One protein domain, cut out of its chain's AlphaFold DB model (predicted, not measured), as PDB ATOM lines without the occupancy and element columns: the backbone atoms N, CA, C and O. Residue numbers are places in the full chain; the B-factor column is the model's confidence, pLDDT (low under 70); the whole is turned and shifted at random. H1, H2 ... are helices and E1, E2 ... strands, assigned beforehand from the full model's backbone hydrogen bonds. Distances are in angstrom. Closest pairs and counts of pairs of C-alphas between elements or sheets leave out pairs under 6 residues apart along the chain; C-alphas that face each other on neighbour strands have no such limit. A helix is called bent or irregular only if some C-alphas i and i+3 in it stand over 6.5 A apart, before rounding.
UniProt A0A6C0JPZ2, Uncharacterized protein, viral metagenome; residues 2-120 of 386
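This is residues 2 to 120 of the 386 residues of an uncharacterized protein of viral metagenome (UniProt A0A6C0JPZ2). A twisted, antiparallel sheet of five strands makes the core, with helix H2 over one face and the small two-strand ribbon of E3 and E6 over the opposite face. The long link of residues 28 to 48 wraps past the edge strand E5, from the ribbon's side of the sheet to H2's side, while the short helix H1 lies beyond E6. The 119 printed residues run H1 E1 E2 E3 H2 E4 E5 H3 E6 E7, and the large sheet has the order E1 - E2 - E7 - E4 - E5. The class is mixed, helices and strands, with 50 residues, under half, in named elements. The whole is compact and rounded, with a radius of gyration of the C-alphas of 13.3 A and spans of 34 by 32 by 24 A.

The closest C-alphas of H1, residues 3 to 7, and E6, residues 94 to 96, are those of Tyr 7 and Arg 95, 5.3 A apart. E1, residues 13 to 15, and E2, residues 19 to 23, form a hairpin, with N 13 and O 21 at 2.8 A. E2 is antiparallel to E7, residues 107 to 113, with N 22 and O 110 at 2.8 A. E3, residues 25 to 27, is antiparallel to E6, with N 26 and O 95 at 2.8 A, and its closest C-alphas to E7 are those of Thr 25 and Lys 109, 5.7 A apart. H2, residues 49 to 57, is on the large sheet at a height over the sheet of 7.5 A, over E7 and E4, residues 64 to 69. It runs along the strands, at 18 degrees to E4 on the local plane. E4 and E5, residues 77 to 81, form a hairpin, with N 68 and O 77 at 2.8 A; E7 and E4 are antiparallel, with N 67 and O 109 at 2.8 A. H3, residues 90 to 93, only grazes the sheet, with residues 90 to 91. Each O i to N i+4 pair is within hydrogen-bond range in H2; H1 has 0 of 1, with 1 of 2 O i to N i+3 pairs within range, and H3 is too short for an i+4 pair.

H1 begins at C-alpha 3, (51.070, 41.086, 102.204), and is neither bent nor irregular, but only just: C-alphas 3 and 6 are 6.1 A apart. From first to last C-alpha, H2 measures 12.6 A and E4 17.1 A. E7, the longest strand, measures 20.2 A and ends at C-alpha 113, (29.409, 25.302, 96.749).

The C-alphas farthest apart, those of Ser 2 and Asp 58, are 39.8 A from each other. The printed part has no cut, and its one long link is E3 to H2. The mean pLDDT of the printed part is 85.1; residues 2 to 4, 31 to 34, 84 and 86 are under 70.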
ATOM      1  N   SER A   2      53.259  41.632 106.496       37.97
ATOM      2  CA  SER A   2      53.615  41.451 105.077       37.97
ATOM      3  C   SER A   2      52.391  40.952 104.300       37.97
ATOM      4  O   SER A   2      51.597  40.170 104.831       37.97
ATOM      5  N   SER A   3      52.220  41.413 103.059       51.38
ATOM      6  CA  SER A   3      51.070  41.086 102.204       51.38
ATOM      7  C   SER A   3      50.833  39.578 102.050       51.38
ATOM      8  O   SER A   3      49.686  39.154 101.935       51.38
ATOM      9  N   ASN A   4      51.886  38.758 102.134       57.31
ATOM     10  CA  ASN A   4      51.802  37.301 102.012       57.31
ATOM     11  C   ASN A   4      51.103  36.607 103.186       57.31
ATOM     12  O   ASN A   4      50.542  35.531 102.998       57.31
ATOM     13  N   ASN A   5      51.092  37.196 104.387       70.94
ATOM     14  CA  ASN A   5      50.516  36.509 105.546       70.94
ATOM     15  C   ASN A   5      48.980  36.431 105.474       70.94
ATOM     16  O   ASN A   5      48.382  35.510 106.019       70.94
ATOM     17  N   MET A   6      48.339  37.356 104.747       85.00
ATOM     18  CA  MET A   6      46.876  37.410 104.629       85.00
ATOM     19  C   MET A   6      46.285  36.311 103.733       85.00
ATOM     20  O   MET A   6      45.106  35.983 103.852       85.00
ATOM     21  N   TYR A   7      47.097  35.746 102.836       86.12
ATOM     22  CA  TYR A   7      46.691  34.702 101.886       86.12
ATOM     23  C   TYR A   7      47.049  33.289 102.355       86.12
ATOM     24  O   TYR A   7      46.677  32.309 101.712       86.12
ATOM     25  N   ASN A   8      47.763  33.174 103.475       84.94
ATOM     26  CA  ASN A   8      48.112  31.897 104.075       84.94
ATOM     27  C   ASN A   8      46.903  31.332 104.835       84.94
ATOM     28  O   ASN A   8      46.789  31.477 106.052       84.94
ATOM     29  N   ILE A   9      45.969  30.746 104.089       88.31
ATOM     30  CA  ILE A   9      44.754  30.136 104.633       88.31
ATOM     31  C   ILE A   9      44.977  28.663 104.984       88.31
ATOM     32  O   ILE A   9      45.898  28.009 104.483       88.31
ATOM     33  N   ALA A  10      44.134  28.138 105.872       86.50
ATOM     34  CA  ALA A  10      44.186  26.740 106.275       86.50
ATOM     35  C   ALA A  10      43.792  25.797 105.124       86.50
ATOM     36  O   ALA A  10      43.227  26.209 104.110       86.50
ATOM     37  N   LYS A  11      44.082  24.503 105.301       87.19
ATOM     38  CA  LYS A  11      43.696  23.466 104.340       87.19
ATOM     39  C   LYS A  11      42.170  23.457 104.166       87.19
ATOM     40  O   LYS A  11      41.471  23.310 105.170       87.19
ATOM     41  N   PRO A  12      41.654  23.543 102.930       90.44
ATOM     42  CA  PRO A  12      40.233  23.372 102.701       90.44
ATOM     43  C   PRO A  12      39.787  21.924 102.926       90.44
ATOM     44  O   PRO A  12      40.531  20.972 102.673       90.44
ATOM     45  N   LEU A  13      38.543  21.769 103.362       90.88
ATOM     46  CA  LEU A  13      37.875  20.492 103.610       90.88
ATOM     47  C   LEU A  13      36.636  20.381 102.718       90.88
ATOM     48  O   LEU A  13      36.128  21.389 102.232       90.88
ATOM     49  N   VAL A  14      36.134  19.167 102.500       89.81
ATOM     50  CA  VAL A  14      34.919  18.935 101.701       89.81
ATOM     51  C   VAL A  14      33.823  18.331 102.564       89.81
ATOM     52  O   VAL A  14      34.007  17.258 103.130       89.81
ATOM     53  N   LYS A  15      32.657  18.975 102.622       89.12
ATOM     54  CA  LYS A  15      31.442  18.447 103.252       89.12
ATOM     55  C   LYS A  15      30.461  17.980 102.174       89.12
ATOM     56  O   LYS A  15      30.219  18.689 101.198       89.12
ATOM     57  N   GLU A  16      29.918  16.771 102.337       85.44
ATOM     58  CA  GLU A  16      28.874  16.197 101.462       85.44
ATOM     59  C   GLU A  16      29.213  16.235  99.961       85.44
ATOM     60  O   GLU A  16      28.355  16.440  99.110       85.44
ATOM     61  N   LYS A  17      30.494  16.055  99.624       82.38
ATOM     62  CA  LYS A  17      31.042  16.092  98.256       82.38
ATOM     63  C   LYS A  17      30.920  17.420  97.504       82.38
ATOM     64  O   LYS A  17      31.703  17.563  96.570       82.38
ATOM     65  N   ASN A  18      30.067  18.365  97.901       88.00
ATOM     66  CA  ASN A  18      29.787  19.602  97.151       88.00
ATOM     67  C   ASN A  18      30.306  20.865  97.850       88.00
ATOM     68  O   ASN A  18      30.764  21.787  97.184       88.00
ATOM     69  N   TRP A  19      30.320  20.894  99.181       91.94
ATOM     70  CA  TRP A  19      30.660  22.102  99.926       91.94
ATOM     71  C   TRP A  19      32.135  22.130 100.295       91.94
ATOM     72  O   TRP A  19      32.647  21.229 100.957       91.94
ATOM     73  N   MET A  20      32.816  23.182  99.869       93.81
ATOM     74  CA  MET A  20      34.179  23.510 100.256       93.81
ATOM     75  C   MET A  20      34.153  24.321 101.538       93.81
ATOM     76  O   MET A  20      33.526  25.374 101.581       93.81
ATOM     77  N   ILE A  21      34.844  23.842 102.565       94.75
ATOM     78  CA  ILE A  21      34.914  24.471 103.880       94.75
ATOM     79  C   ILE A  21      36.328  24.997 104.092       94.75
ATOM     80  O   ILE A  21      37.293  24.233 104.055       94.75
ATOM     81  N   PHE A  22      36.448  26.294 104.346       94.00
ATOM     82  CA  PHE A  22      37.708  26.983 104.594       94.00
ATOM     83  C   PHE A  22      37.764  27.410 106.067       94.00
ATOM     84  O   PHE A  22      37.186  28.439 106.427       94.00
ATOM     85  N   PRO A  23      38.411  26.621 106.943       93.06
ATOM     86  CA  PRO A  23      38.536  26.963 108.356       93.06
ATOM     87  C   PRO A  23      39.505  28.135 108.572       93.06
ATOM     88  O   PRO A  23      40.417  28.360 107.773       93.06
ATOM     89  N   ASN A  24      39.310  28.882 109.658       91.44
ATOM     90  CA  ASN A  24      40.089  30.064 110.063       91.44
ATOM     91  C   ASN A  24      40.252  31.104 108.940       91.44
ATOM     92  O   ASN A  24      41.284  31.772 108.802       91.44
ATOM     93  N   THR A  25      39.230  31.187 108.091       92.50
ATOM     94  CA  THR A  25      39.210  31.975 106.861       92.50
ATOM     95  C   THR A  25      37.981  32.871 106.877       92.50
ATOM     96  O   THR A  25      36.949  32.527 107.454       92.50
ATOM     97  N   THR A  26      38.101  34.026 106.243       91.31
ATOM     98  CA  THR A  26      37.039  35.006 106.038       91.31
ATOM     99  C   THR A  26      37.041  35.468 104.579       91.31
ATOM    100  O   THR A  26      37.955  35.141 103.812       91.31
ATOM    101  N   LEU A  27      36.024  36.222 104.180       88.94
ATOM    102  CA  LEU A  27      35.991  36.907 102.891       88.94
ATOM    103  C   LEU A  27      36.532  38.328 103.076       88.94
ATOM    104  O   LEU A  27      36.207  39.005 104.046       88.94
ATOM    105  N   SER A  28      37.362  38.805 102.152       85.50
ATOM    106  CA  SER A  28      37.776  40.206 102.150       85.50
ATOM    107  C   SER A  28      36.579  41.122 101.903       85.50
ATOM    108  O   SER A  28      35.701  40.791 101.097       85.50
ATOM    109  N   GLN A  29      36.622  42.303 102.524       73.88
ATOM    110  CA  GLN A  29      35.643  43.381 102.337       73.88
ATOM    111  C   GLN A  29      34.222  42.968 102.730       73.88
ATOM    112  O   GLN A  29      33.254  43.385 102.106       73.88
ATOM    113  N   ILE A  30      34.097  42.141 103.766       70.00
ATOM    114  CA  ILE A  30      32.817  41.957 104.447       70.00
ATOM    115  C   ILE A  30      32.596  43.120 105.411       70.00
ATOM    116  O   ILE A  30      33.504  43.489 106.161       70.00
ATOM    117  N   ASN A  31      31.396  43.699 105.397       60.25
ATOM    118  CA  ASN A  31      30.931  44.499 106.520       60.25
ATOM    119  C   ASN A  31      30.330  43.531 107.543       60.25
ATOM    120  O   ASN A  31      29.168  43.144 107.447       60.25
ATOM    121  N   THR A  32      31.148  43.080 108.493       54.94
ATOM    122  CA  THR A  32      30.782  42.038 109.468       54.94
ATOM    123  C   THR A  32      29.584  42.402 110.349       54.94
ATOM    124  O   THR A  32      29.032  41.512 110.990       54.94
ATOM    125  N   MET A  33      29.179  43.680 110.395       55.59
ATOM    126  CA  MET A  33      28.206  44.188 111.366       55.59
ATOM    127  C   MET A  33      26.791  44.454 110.837       55.59
ATOM    128  O   MET A  33      25.897  44.592 111.669       55.59
ATOM    129  N   ASP A  34      26.547  44.557 109.522       66.56
ATOM    130  CA  ASP A  34      25.201  44.898 109.018       66.56
ATOM    131  C   ASP A  34      24.460  43.765 108.291       66.56
ATOM    132  O   ASP A  34      23.248  43.881 108.140       66.56
ATOM    133  N   CYS A  35      25.146  42.679 107.897       77.69
ATOM    134  CA  CYS A  35      24.582  41.475 107.255       77.69
ATOM    135  C   CYS A  35      23.575  41.739 106.125       77.69
ATOM    136  O   CYS A  35      22.778  40.865 105.787       77.69
ATOM    137  N   LYS A  36      23.633  42.915 105.493       75.81
ATOM    138  CA  LYS A  36      22.692  43.294 104.431       75.81
ATOM    139  C   LYS A  36      22.797  42.390 103.210       75.81
ATOM    140  O   LYS A  36      21.811  42.202 102.508       75.81
ATOM    141  N   ASP A  37      23.980  41.824 103.002       71.25
ATOM    142  CA  ASP A  37      24.283  40.921 101.895       71.25
ATOM    143  C   ASP A  37      23.868  39.467 102.183       71.25
ATOM    144  O   ASP A  37      24.043  38.593 101.333       71.25
ATOM    145  N   ALA A  38      23.332  39.171 103.373       79.31
ATOM    146  CA  ALA A  38      22.750  37.867 103.667       79.31
ATOM    147  C   ALA A  38      21.461  37.646 102.856       79.31
ATOM    148  O   ALA A  38      20.783  38.604 102.485       79.31
ATOM    149  N   ILE A  39      21.077  36.385 102.631       80.94
ATOM    150  CA  ILE A  39      19.862  36.027 101.864       80.94
ATOM    151  C   ILE A  39      18.596  36.762 102.337       80.94
ATOM    152  O   ILE A  39      17.796  37.197 101.511       80.94
ATOM    153  N   GLU A  40      18.452  36.954 103.650       79.44
ATOM    154  CA  GLU A  40      17.322  37.642 104.291       79.44
ATOM    155  C   GLU A  40      17.695  39.045 104.812       79.44
ATOM    156  O   GLU A  40      16.864  39.731 105.399       79.44
ATOM    157  N   GLY A  41      18.931  39.503 104.574       77.81
ATOM    158  CA  GLY A  41      19.434  40.785 105.082       77.81
ATOM    159  C   GLY A  41      19.663  40.823 106.598       77.81
ATOM    160  O   GLY A  41      19.741  41.906 107.174       77.81
ATOM    161  N   GLU A  42      19.755  39.659 107.248       82.19
ATOM    162  CA  GLU A  42      20.021  39.510 108.680       82.19
ATOM    163  C   GLU A  42      21.061  38.415 108.961       82.19
ATOM    164  O   GLU A  42      21.248  37.490 108.168       82.19
ATOM    165  N   CYS A  43      21.757  38.513 110.101       84.50
ATOM    166  CA  CYS A  43      22.622  37.436 110.580       84.50
ATOM    167  C   CYS A  43      21.832  36.509 111.511       84.50
ATOM    168  O   CYS A  43      21.249  36.972 112.495       84.50
ATOM    169  N   TYR A  44      21.910  35.194 111.304       86.88
ATOM    170  CA  TYR A  44      21.340  34.243 112.258       86.88
ATOM    171  C   TYR A  44      22.303  34.022 113.417       86.88
ATOM    172  O   TYR A  44      23.487  33.768 113.190       86.88
ATOM    173  N   THR A  45      21.805  34.080 114.652       85.62
ATOM    174  CA  THR A  45      22.662  33.968 115.845       85.62
ATOM    175  C   THR A  45      22.521  32.649 116.607       85.62
ATOM    176  O   THR A  45      23.295  32.349 117.504       85.62
ATOM    177  N   ASP A  46      21.557  31.809 116.251       81.19
ATOM    178  CA  ASP A  46      21.179  30.590 116.977       81.19
ATOM    179  C   ASP A  46      21.373  29.305 116.156       81.19
ATOM    180  O   ASP A  46      20.943  28.225 116.564       81.19
ATOM    181  N   LYS A  47      22.048  29.402 115.007       88.00
ATOM    182  CA  LYS A  47      22.295  28.268 114.111       88.00
ATOM    183  C   LYS A  47      23.646  27.614 114.377       88.00
ATOM    184  O   LYS A  47      24.643  28.286 114.634       88.00
ATOM    185  N   THR A  48      23.696  26.290 114.256       92.06
ATOM    186  CA  THR A  48      24.955  25.549 114.111       92.06
ATOM    187  C   THR A  48      25.546  25.761 112.719       92.06
ATOM    188  O   THR A  48      24.882  26.250 111.802       92.06
ATOM    189  N   PHE A  49      26.798  25.347 112.529       92.88
ATOM    190  CA  PHE A  49      27.442  25.398 111.218       92.88
ATOM    191  C   PHE A  49      26.665  24.612 110.149       92.88
ATOM    192  O   PHE A  49      26.437  25.105 109.046       92.88
ATOM    193  N   ASP A  50      26.197  23.416 110.498       92.94
ATOM    194  CA  ASP A  50      25.428  22.561 109.596       92.94
ATOM    195  C   ASP A  50      24.062  23.162 109.250       92.94
ATOM    196  O   ASP A  50      23.663  23.158 108.086       92.94
ATOM    197  N   GLN A  51      23.380  23.767 110.228       93.56
ATOM    198  CA  GLN A  51      22.146  24.518 109.981       93.56
ATOM    199  C   GLN A  51      22.390  25.746 109.096       93.56
ATOM    200  O   GLN A  51      21.512  26.130 108.320       93.56
ATOM    201  N   CYS A  52      23.576  26.350 109.180       93.31
ATOM    202  CA  CYS A  52      23.962  27.472 108.335       93.31
ATOM    203  C   CYS A  52      24.084  27.061 106.865       93.31
ATOM    204  O   CYS A  52      23.451  27.659 105.995       93.31
ATOM    205  N   ILE A  53      24.822  25.980 106.600       93.81
ATOM    206  CA  ILE A  53      24.936  25.404 105.256       93.81
ATOM    207  C   ILE A  53      23.565  24.956 104.748       93.81
ATOM    208  O   ILE A  53      23.241  25.195 103.589       93.81
ATOM    209  N   GLN A  54      22.743  24.335 105.599       93.25
ATOM    210  CA  GLN A  54      21.401  23.911 105.204       93.25
ATOM    211  C   GLN A  54      20.528  25.101 104.788       93.25
ATOM    212  O   GLN A  54      19.888  25.038 103.748       93.25
ATOM    213  N   SER A  55      20.592  26.216 105.523       91.44
ATOM    214  CA  SER A  55      19.871  27.448 105.160       91.44
ATOM    215  C   SER A  55      20.301  27.983 103.790       91.44
ATOM    216  O   SER A  55      19.475  28.497 103.045       91.44
ATOM    217  N   CYS A  56      21.582  27.830 103.439       91.69
ATOM    218  CA  CYS A  56      22.080  28.172 102.111       91.69
ATOM    219  C   CYS A  56      21.543  27.211 101.037       91.69
ATOM    220  O   CYS A  56      21.010  27.666 100.036       91.69
ATOM    221  N   LYS A  57      21.594  25.890 101.270       91.81
ATOM    222  CA  LYS A  57      21.062  24.872 100.338       91.81
ATOM    223  C   LYS A  57      19.568  25.030 100.050       91.81
ATOM    224  O   LYS A  57      19.124  24.714  98.952       91.81
ATOM    225  N   ASP A  58      18.805  25.458 101.050       91.62
ATOM    226  CA  ASP A  58      17.357  25.636 100.940       91.62
ATOM    227  C   ASP A  58      16.984  26.922 100.177       91.62
ATOM    228  O   ASP A  58      15.821  27.106  99.813       91.62
ATOM    229  N   SER A  59      17.961  27.798  99.898       88.81
ATOM    230  CA  SER A  59      17.775  29.037  99.149       88.81
ATOM    231  C   SER A  59      18.346  28.925  97.731       88.81
ATOM    232  O   SER A  59      19.529  28.631  97.566       88.81
ATOM    233  N   PRO A  60      17.567  29.242  96.680       86.81
ATOM    234  CA  PRO A  60      18.087  29.296  95.312       86.81
ATOM    235  C   PRO A  60      19.062  30.465  95.086       86.81
ATOM    236  O   PRO A  60      19.711  30.525  94.047       86.81
ATOM    237  N   GLU A  61      19.148  31.402  96.034       86.12
ATOM    238  CA  GLU A  61      19.980  32.604  95.945       86.12
ATOM    239  C   GLU A  61      21.309  32.469  96.703       86.12
ATOM    240  O   GLU A  61      22.034  33.455  96.822       86.12
ATOM    241  N   CYS A  62      21.632  31.293  97.255       89.50
ATOM    242  CA  CYS A  62      22.818  31.106  98.087       89.50
ATOM    243  C   CYS A  62      23.723  29.987  97.583       89.50
ATOM    244  O   CYS A  62      23.337  28.826  97.519       89.50
ATOM    245  N   ASN A  63      24.979  30.348  97.327       91.69
ATOM    246  CA  ASN A  63      26.028  29.417  96.903       91.69
ATOM    247  C   ASN A  63      27.267  29.477  97.807       91.69
ATOM    248  O   ASN A  63      28.198  28.685  97.657       91.69
ATOM    249  N   PHE A  64      27.315  30.421  98.746       93.50
ATOM    250  CA  PHE A  64      28.414  30.576  99.689       93.50
ATOM    251  C   PHE A  64      27.991  31.401 100.906       93.50
ATOM    252  O   PHE A  64      26.951  32.054 100.926       93.50
ATOM    253  N   GLY A  65      28.821  31.390 101.940       93.38
ATOM    254  CA  GLY A  65      28.607  32.195 103.132       93.38
ATOM    255  C   GLY A  65      29.716  32.002 104.147       93.38
ATOM    256  O   GLY A  65      30.737  31.359 103.876       93.38
ATOM    257  N   TYR A  66      29.520  32.564 105.332       93.38
ATOM    258  CA  TYR A  66      30.450  32.400 106.438       93.38
ATOM    259  C   TYR A  66      29.738  32.120 107.758       93.38
ATOM    260  O   TYR A  66      28.554  32.396 107.948       93.38
ATOM    261  N   TYR A  67      30.494  31.529 108.671       93.88
ATOM    262  CA  TYR A  67      30.060  31.167 110.006       93.88
ATOM    263  C   TYR A  67      31.150  31.533 111.005       93.88
ATOM    264  O   TYR A  67      32.299  31.132 110.822       93.88
ATOM    265  N   ILE A  68      30.792  32.265 112.055       91.69
ATOM    266  CA  ILE A  68      31.690  32.699 113.125       91.69
ATOM    267  C   ILE A  68      31.201  32.073 114.428       91.69
ATOM    268  O   ILE A  68      30.015  32.101 114.747       91.69
ATOM    269  N   SER A  69      32.116  31.502 115.197       91.00
ATOM    270  CA  SER A  69      31.825  30.864 116.481       91.00
ATOM    271  C   SER A  69      32.861  31.223 117.532       91.00
ATOM    272  O   SER A  69      33.841  31.907 117.235       91.00
ATOM    273  N   ASN A  70      32.628  30.778 118.770       87.75
ATOM    274  CA  ASN A  70      33.487  31.079 119.917       87.75
ATOM    275  C   ASN A  70      33.621  32.589 120.183       87.75
ATOM    276  O   ASN A  70      34.646  33.073 120.654       87.75
ATOM    277  N   ILE A  71      32.552  33.339 119.905       85.06
ATOM    278  CA  ILE A  71      32.478  34.773 120.176       85.06
ATOM    279  C   ILE A  71      32.287  34.970 121.682       85.06
ATOM    280  O   ILE A  71      31.334  34.462 122.275       85.06
ATOM    281  N   GLN A  72      33.196  35.699 122.328       81.56
ATOM    282  CA  GLN A  72      33.125  35.908 123.774       81.56
ATOM    283  C   GLN A  72      31.843  36.651 124.167       81.56
ATOM    284  O   GLN A  72      31.617  37.784 123.754       81.56
ATOM    285  N   GLY A  73      31.016  36.010 124.998       77.75
ATOM    286  CA  GLY A  73      29.785  36.609 125.525       77.75
ATOM    287  C   GLY A  73      28.666  36.798 124.495       77.75
ATOM    288  O   GLY A  73      27.695  37.483 124.802       77.75
ATOM    289  N   SER A  74      28.783  36.199 123.306       81.62
ATOM    290  CA  SER A  74      27.777  36.268 122.243       81.62
ATOM    291  C   SER A  74      27.496  34.879 121.674       81.62
ATOM    292  O   SER A  74      28.259  33.935 121.883       81.62
ATOM    293  N   ASN A  75      26.390  34.752 120.949       85.69
ATOM    294  CA  ASN A  75      26.095  33.527 120.221       85.69
ATOM    295  C   ASN A  75      26.927  33.448 118.929       85.69
ATOM    296  O   ASN A  75      27.554  34.422 118.510       85.69
ATOM    297  N   ASN A  76      26.921  32.276 118.292       89.50
ATOM    298  CA  ASN A  76      27.528  32.092 116.974       89.50
ATOM    299  C   ASN A  76      26.832  32.987 115.941       89.50
ATOM    300  O   ASN A  76      25.698  33.389 116.145       89.50
ATOM    301  N   ILE A  77      27.488  33.285 114.827       90.00
ATOM    302  CA  ILE A  77      26.921  34.085 113.742       90.00
ATOM    303  C   ILE A  77      26.974  33.253 112.465       90.00
ATOM    304  O   ILE A  77      28.037  32.793 112.055       90.00
ATOM    305  N   CYS A  78      25.826  33.071 111.830       91.62
ATOM    306  CA  CYS A  78      25.657  32.378 110.565       91.62
ATOM    307  C   CYS A  78      25.165  33.364 109.503       91.62
ATOM    308  O   CYS A  78      24.132  34.011 109.686       91.62
ATOM    309  N   VAL A  79      25.897  33.453 108.390       91.69
ATOM    310  CA  VAL A  79      25.619  34.401 107.307       91.69
ATOM    311  C   VAL A  79      25.696  33.686 105.952       91.69
ATOM    312  O   VAL A  79      26.752  33.677 105.311       91.69
ATOM    313  N   PRO A  80      24.605  33.036 105.510       92.06
ATOM    314  CA  PRO A  80      24.456  32.613 104.123       92.06
ATOM    315  C   PRO A  80      24.286  33.863 103.254       92.06
ATOM    316  O   PRO A  80      23.377  34.664 103.482       92.06
ATOM    317  N   LEU A  81      25.190  34.058 102.297       88.50
ATOM    318  CA  LEU A  81      25.243  35.273 101.490       88.50
ATOM    319  C   LEU A  81      24.402  35.118 100.228       88.50
ATOM    320  O   LEU A  81      24.396  34.056  99.601       88.50
ATOM    321  N   ARG A  82      23.712  36.197  99.849       84.38
ATOM    322  CA  ARG A  82      23.046  36.288  98.555       84.38
ATOM    323  C   ARG A  82      24.108  36.350  97.465       84.38
ATOM    324  O   ARG A  82      25.011  37.188  97.496       84.38
ATOM    325  N   ASP A  83      23.968  35.486  96.476       76.88
ATOM    326  CA  ASP A  83      24.826  35.468  95.306       76.88
ATOM    327  C   ASP A  83      24.384  36.540  94.298       76.88
ATOM    328  O   ASP A  83      23.606  36.289  93.379       76.88
ATOM    329  N   ALA A  84      24.829  37.779  94.522       66.62
ATOM    330  CA  ALA A  84      24.470  38.914  93.674       66.62
ATOM    331  C   ALA A  84      25.194  38.915  92.314       66.62
ATOM    332  O   ALA A  84      24.752  39.606  91.395       66.62
ATOM    333  N   ASN A  85      26.298  38.171  92.174       70.88
ATOM    334  CA  ASN A  85      27.102  38.144  90.957       70.88
ATOM    335  C   ASN A  85      27.828  36.801  90.786       70.88
ATOM    336  O   ASN A  85      28.963  36.632  91.238       70.88
ATOM    337  N   ILE A  86      27.193  35.892  90.040       66.62
ATOM    338  CA  ILE A  86      27.720  34.551  89.753       66.62
ATOM    339  C   ILE A  86      29.060  34.562  88.995       66.62
ATOM    340  O   ILE A  86      29.792  33.573  88.996       66.62
ATOM    341  N   ASP A  87      29.406  35.683  88.360       74.50
ATOM    342  CA  ASP A  87      30.650  35.826  87.603       74.50
ATOM    343  C   ASP A  87      31.862  36.143  88.503       74.50
ATOM    344  O   ASP A  87      33.001  36.154  88.030       74.50
ATOM    345  N   SER A  88      31.642  36.367  89.806       83.12
ATOM    346  CA  SER A  88      32.685  36.604  90.808       83.12
ATOM    347  C   SER A  88      32.900  35.370  91.680       83.12
ATOM    348  O   SER A  88      32.181  35.133  92.648       83.12
ATOM    349  N   ASN A  89      33.929  34.572  91.380       88.50
ATOM    350  CA  ASN A  89      34.215  33.384  92.185       88.50
ATOM    351  C   ASN A  89      34.681  33.789  93.612       88.50
ATOM    352  O   ASN A  89      35.784  34.337  93.767       88.50
ATOM    353  N   PRO A  90      33.920  33.465  94.683       88.94
ATOM    354  CA  PRO A  90      34.206  33.907  96.052       88.94
ATOM    355  C   PRO A  90      35.533  33.362  96.598       88.94
ATOM    356  O   PRO A  90      36.109  33.929  97.531       88.94
ATOM    357  N   VAL A  91      36.090  32.313  95.983       90.81
ATOM    358  CA  VAL A  91      37.409  31.753  96.311       90.81
ATOM    359  C   VAL A  91      38.535  32.794  96.195       90.81
ATOM    360  O   VAL A  91      39.540  32.703  96.910       90.81
ATOM    361  N   TYR A  92      38.398  33.810  95.335       89.88
ATOM    362  CA  TYR A  92      39.393  34.887  95.211       89.88
ATOM    363  C   TYR A  92      39.383  35.876  96.383       89.88
ATOM    364  O   TYR A  92      40.409  36.496  96.688       89.88
ATOM    365  N   ARG A  93      38.262  35.965  97.102       89.38
ATOM    366  CA  ARG A  93      38.082  36.835  98.272       89.38
ATOM    367  C   ARG A  93      38.571  36.201  99.571       89.38
ATOM    368  O   ARG A  93      38.682  36.901 100.569       89.38
ATOM    369  N   LEU A  94      38.901  34.909  99.576       91.88
ATOM    370  CA  LEU A  94      39.354  34.211 100.781       91.88
ATOM    371  C   LEU A  94      40.626  34.846 101.357       91.88
ATOM    372  O   LEU A  94      41.625  35.038 100.653       91.88
ATOM    373  N   ARG A  95      40.591  35.154 102.652       91.88
ATOM    374  CA  ARG A  95      41.709  35.670 103.450       91.88
ATOM    375  C   ARG A  95      41.727  34.982 104.806       91.88
ATOM    376  O   ARG A  95      40.707  34.479 105.264       91.88
ATOM    377  N   THR A  96      42.871  34.984 105.480       90.81
ATOM    378  CA  THR A  96      42.903  34.623 106.907       90.81
ATOM    379  C   THR A  96      41.942  35.514 107.697       90.81
ATOM    380  O   THR A  96      41.840  36.706 107.409       90.81
ATOM    381  N   GLN A  97      41.255  34.964 108.700       88.88
ATOM    382  CA  GLN A  97      40.377  35.758 109.573       88.88
ATOM    383  C   GLN A  97      41.119  36.894 110.302       88.88
ATOM    384  O   GLN A  97      40.534  37.933 110.579       88.88
ATOM    385  N   ASN A  98      42.434  36.747 110.507       87.44
ATOM    386  CA  ASN A  98      43.285  37.698 111.232       87.44
ATOM    387  C   ASN A  98      43.473  39.053 110.516       87.44
ATOM    388  O   ASN A  98      44.233  39.894 110.993       87.44
ATOM    389  N   ILE A  99      42.854  39.262 109.347       86.88
ATOM    390  CA  ILE A  99      42.790  40.593 108.723       86.88
ATOM    391  C   ILE A  99      41.838  41.539 109.472       86.88
ATOM    392  O   ILE A  99      41.947  42.750 109.299       86.88
ATOM    393  N   TYR A 100      40.939  40.986 110.290       85.31
ATOM    394  CA  TYR A 100      39.959  41.699 111.101       85.31
ATOM    395  C   TYR A 100      40.282  41.479 112.578       85.31
ATOM    396  O   TYR A 100      40.143  40.369 113.089       85.31
ATOM    397  N   SER A 101      40.729  42.527 113.272       85.94
ATOM    398  CA  SER A 101      41.085  42.447 114.699       85.94
ATOM    399  C   SER A 101      39.896  42.079 115.589       85.94
ATOM    400  O   SER A 101      40.058  41.468 116.636       85.94
ATOM    401  N   GLU A 102      38.681  42.421 115.166       82.06
ATOM    402  CA  GLU A 102      37.435  42.064 115.844       82.06
ATOM    403  C   GLU A 102      37.147  40.554 115.837       82.06
ATOM    404  O   GLU A 102      36.304  40.093 116.602       82.06
ATOM    405  N   MET A 103      37.850  39.780 115.002       84.00
ATOM    406  CA  MET A 103      37.741  38.320 114.943       84.00
ATOM    407  C   MET A 103      38.773  37.610 115.837       84.00
ATOM    408  O   MET A 103      38.817  36.375 115.853       84.00
ATOM    409  N   ASP A 104      39.591  38.349 116.595       85.50
ATOM    410  CA  ASP A 104      40.581  37.768 117.502       85.50
ATOM    411  C   ASP A 104      39.909  36.885 118.569       85.50
ATOM    412  O   ASP A 104      39.011  37.302 119.299       85.50
ATOM    413  N   GLY A 105      40.363  35.632 118.668       84.12
ATOM    414  CA  GLY A 105      39.805  34.645 119.598       84.12
ATOM    415  C   GLY A 105      38.499  33.986 119.141       84.12
ATOM    416  O   GLY A 105      37.932  33.215 119.913       84.12
ATOM    417  N   THR A 106      38.047  34.249 117.911       89.00
ATOM    418  CA  THR A 106      36.893  33.581 117.286       89.00
ATOM    419  C   THR A 106      37.335  32.537 116.260       89.00
ATOM    420  O   THR A 106      38.460  32.581 115.752       89.00
ATOM    421  N   ASP A 107      36.432  31.618 115.922       90.94
ATOM    422  CA  ASP A 107      36.631  30.646 114.846       90.94
ATOM    423  C   ASP A 107      35.705  30.959 113.672       90.94
ATOM    424  O   ASP A 107      34.481  30.843 113.794       90.94
ATOM    425  N   SER A 108      36.290  31.302 112.523       92.56
ATOM    426  CA  SER A 108      35.572  31.565 111.276       92.56
ATOM    427  C   SER A 108      35.698  30.421 110.277       92.56
ATOM    428  O   SER A 108      36.767  29.836 110.090       92.56
ATOM    429  N   LYS A 109      34.604  30.123 109.579       94.62
ATOM    430  CA  LYS A 109      34.548  29.167 108.472       94.62
ATOM    431  C   LYS A 109      33.834  29.817 107.299       94.62
ATOM    432  O   LYS A 109      32.683  30.219 107.437       94.62
ATOM    433  N   VAL A 110      34.478  29.854 106.139       94.88
ATOM    434  CA  VAL A 110      33.798  30.158 104.872       94.88
ATOM    435  C   VAL A 110      33.373  28.846 104.228       94.88
ATOM    436  O   VAL A 110      34.151  27.890 104.206       94.88
ATOM    437  N   PHE A 111      32.150  28.789 103.711       95.19
ATOM    438  CA  PHE A 111      31.642  27.651 102.953       95.19
ATOM    439  C   PHE A 111      31.248  28.098 101.543       95.19
ATOM    440  O   PHE A 111      30.676  29.169 101.374       95.19
ATOM    441  N   ILE A 112      31.599  27.301 100.531       94.50
ATOM    442  CA  ILE A 112      31.370  27.603  99.110       94.50
ATOM    443  C   ILE A 112      30.900  26.326  98.406       94.50
ATOM    444  O   ILE A 112      31.526  25.276  98.565       94.50
ATOM    445  N   ASP A 113      29.834  26.399  97.614       93.00
ATOM    446  CA  ASP A 113      29.409  25.302  96.749       93.00
ATOM    447  C   ASP A 113      30.352  25.192  95.544       93.00
ATOM    448  O   ASP A 113      30.375  26.049  94.657       93.00
ATOM    449  N   LYS A 114      31.143  24.116  95.490       90.19
ATOM    450  CA  LYS A 114      32.130  23.928  94.418       90.19
ATOM    451  C   LYS A 114      31.535  23.456  93.095       90.19
ATOM    452  O   LYS A 114      32.265  23.360  92.110       90.19
ATOM    453  N   THR A 115      30.258  23.074  93.091       88.75
ATOM    454  CA  THR A 115      29.538  22.728  91.861       88.75
ATOM    455  C   THR A 115      29.189  23.981  91.063       88.75
ATOM    456  O   THR A 115      29.154  23.916  89.837       88.75
ATOM    457  N   ILE A 116      29.033  25.115  91.755       89.56
ATOM    458  CA  ILE A 116      28.851  26.445  91.167       89.56
ATOM    459  C   ILE A 116      30.198  27.147  90.993       89.56
ATOM    460  O   ILE A 116      30.478  27.686  89.926       89.56
ATOM    461  N   TYR A 117      31.064  27.078  92.009       89.62
ATOM    462  CA  TYR A 117      32.365  27.745  92.024       89.62
ATOM    463  C   TYR A 117      33.523  26.744  92.060       89.62
ATOM    464  O   TYR A 117      33.965  26.344  93.143       89.62
ATOM    465  N   PRO A 118      34.068  26.343  90.894       85.25
ATOM    466  CA  PRO A 118      35.138  25.359  90.828       85.25
ATOM    467  C   PRO A 118      36.338  25.716  91.711       85.25
ATOM    468  O   PRO A 118      36.798  26.861  91.756       85.25
ATOM    469  N   PHE A 119      36.875  24.696  92.383       85.19
ATOM    470  CA  PHE A 119      38.092  24.789  93.176       85.19
ATOM    471  C   PHE A 119      39.085  23.682  92.779       85.19
ATOM    472  O   PHE A 119      38.755  22.500  92.844       85.19
ATOM    473  N   HIS A 120      40.324  23.999  92.410       80.31
ATOM    474  CA  HIS A 120      40.830  25.358  92.198       80.31
ATOM    475  C   HIS A 120      40.186  25.998  90.968       80.31
ATOM    476  O   HIS A 120      39.855  25.275  90.033       80.31
TER     477      HIS A 120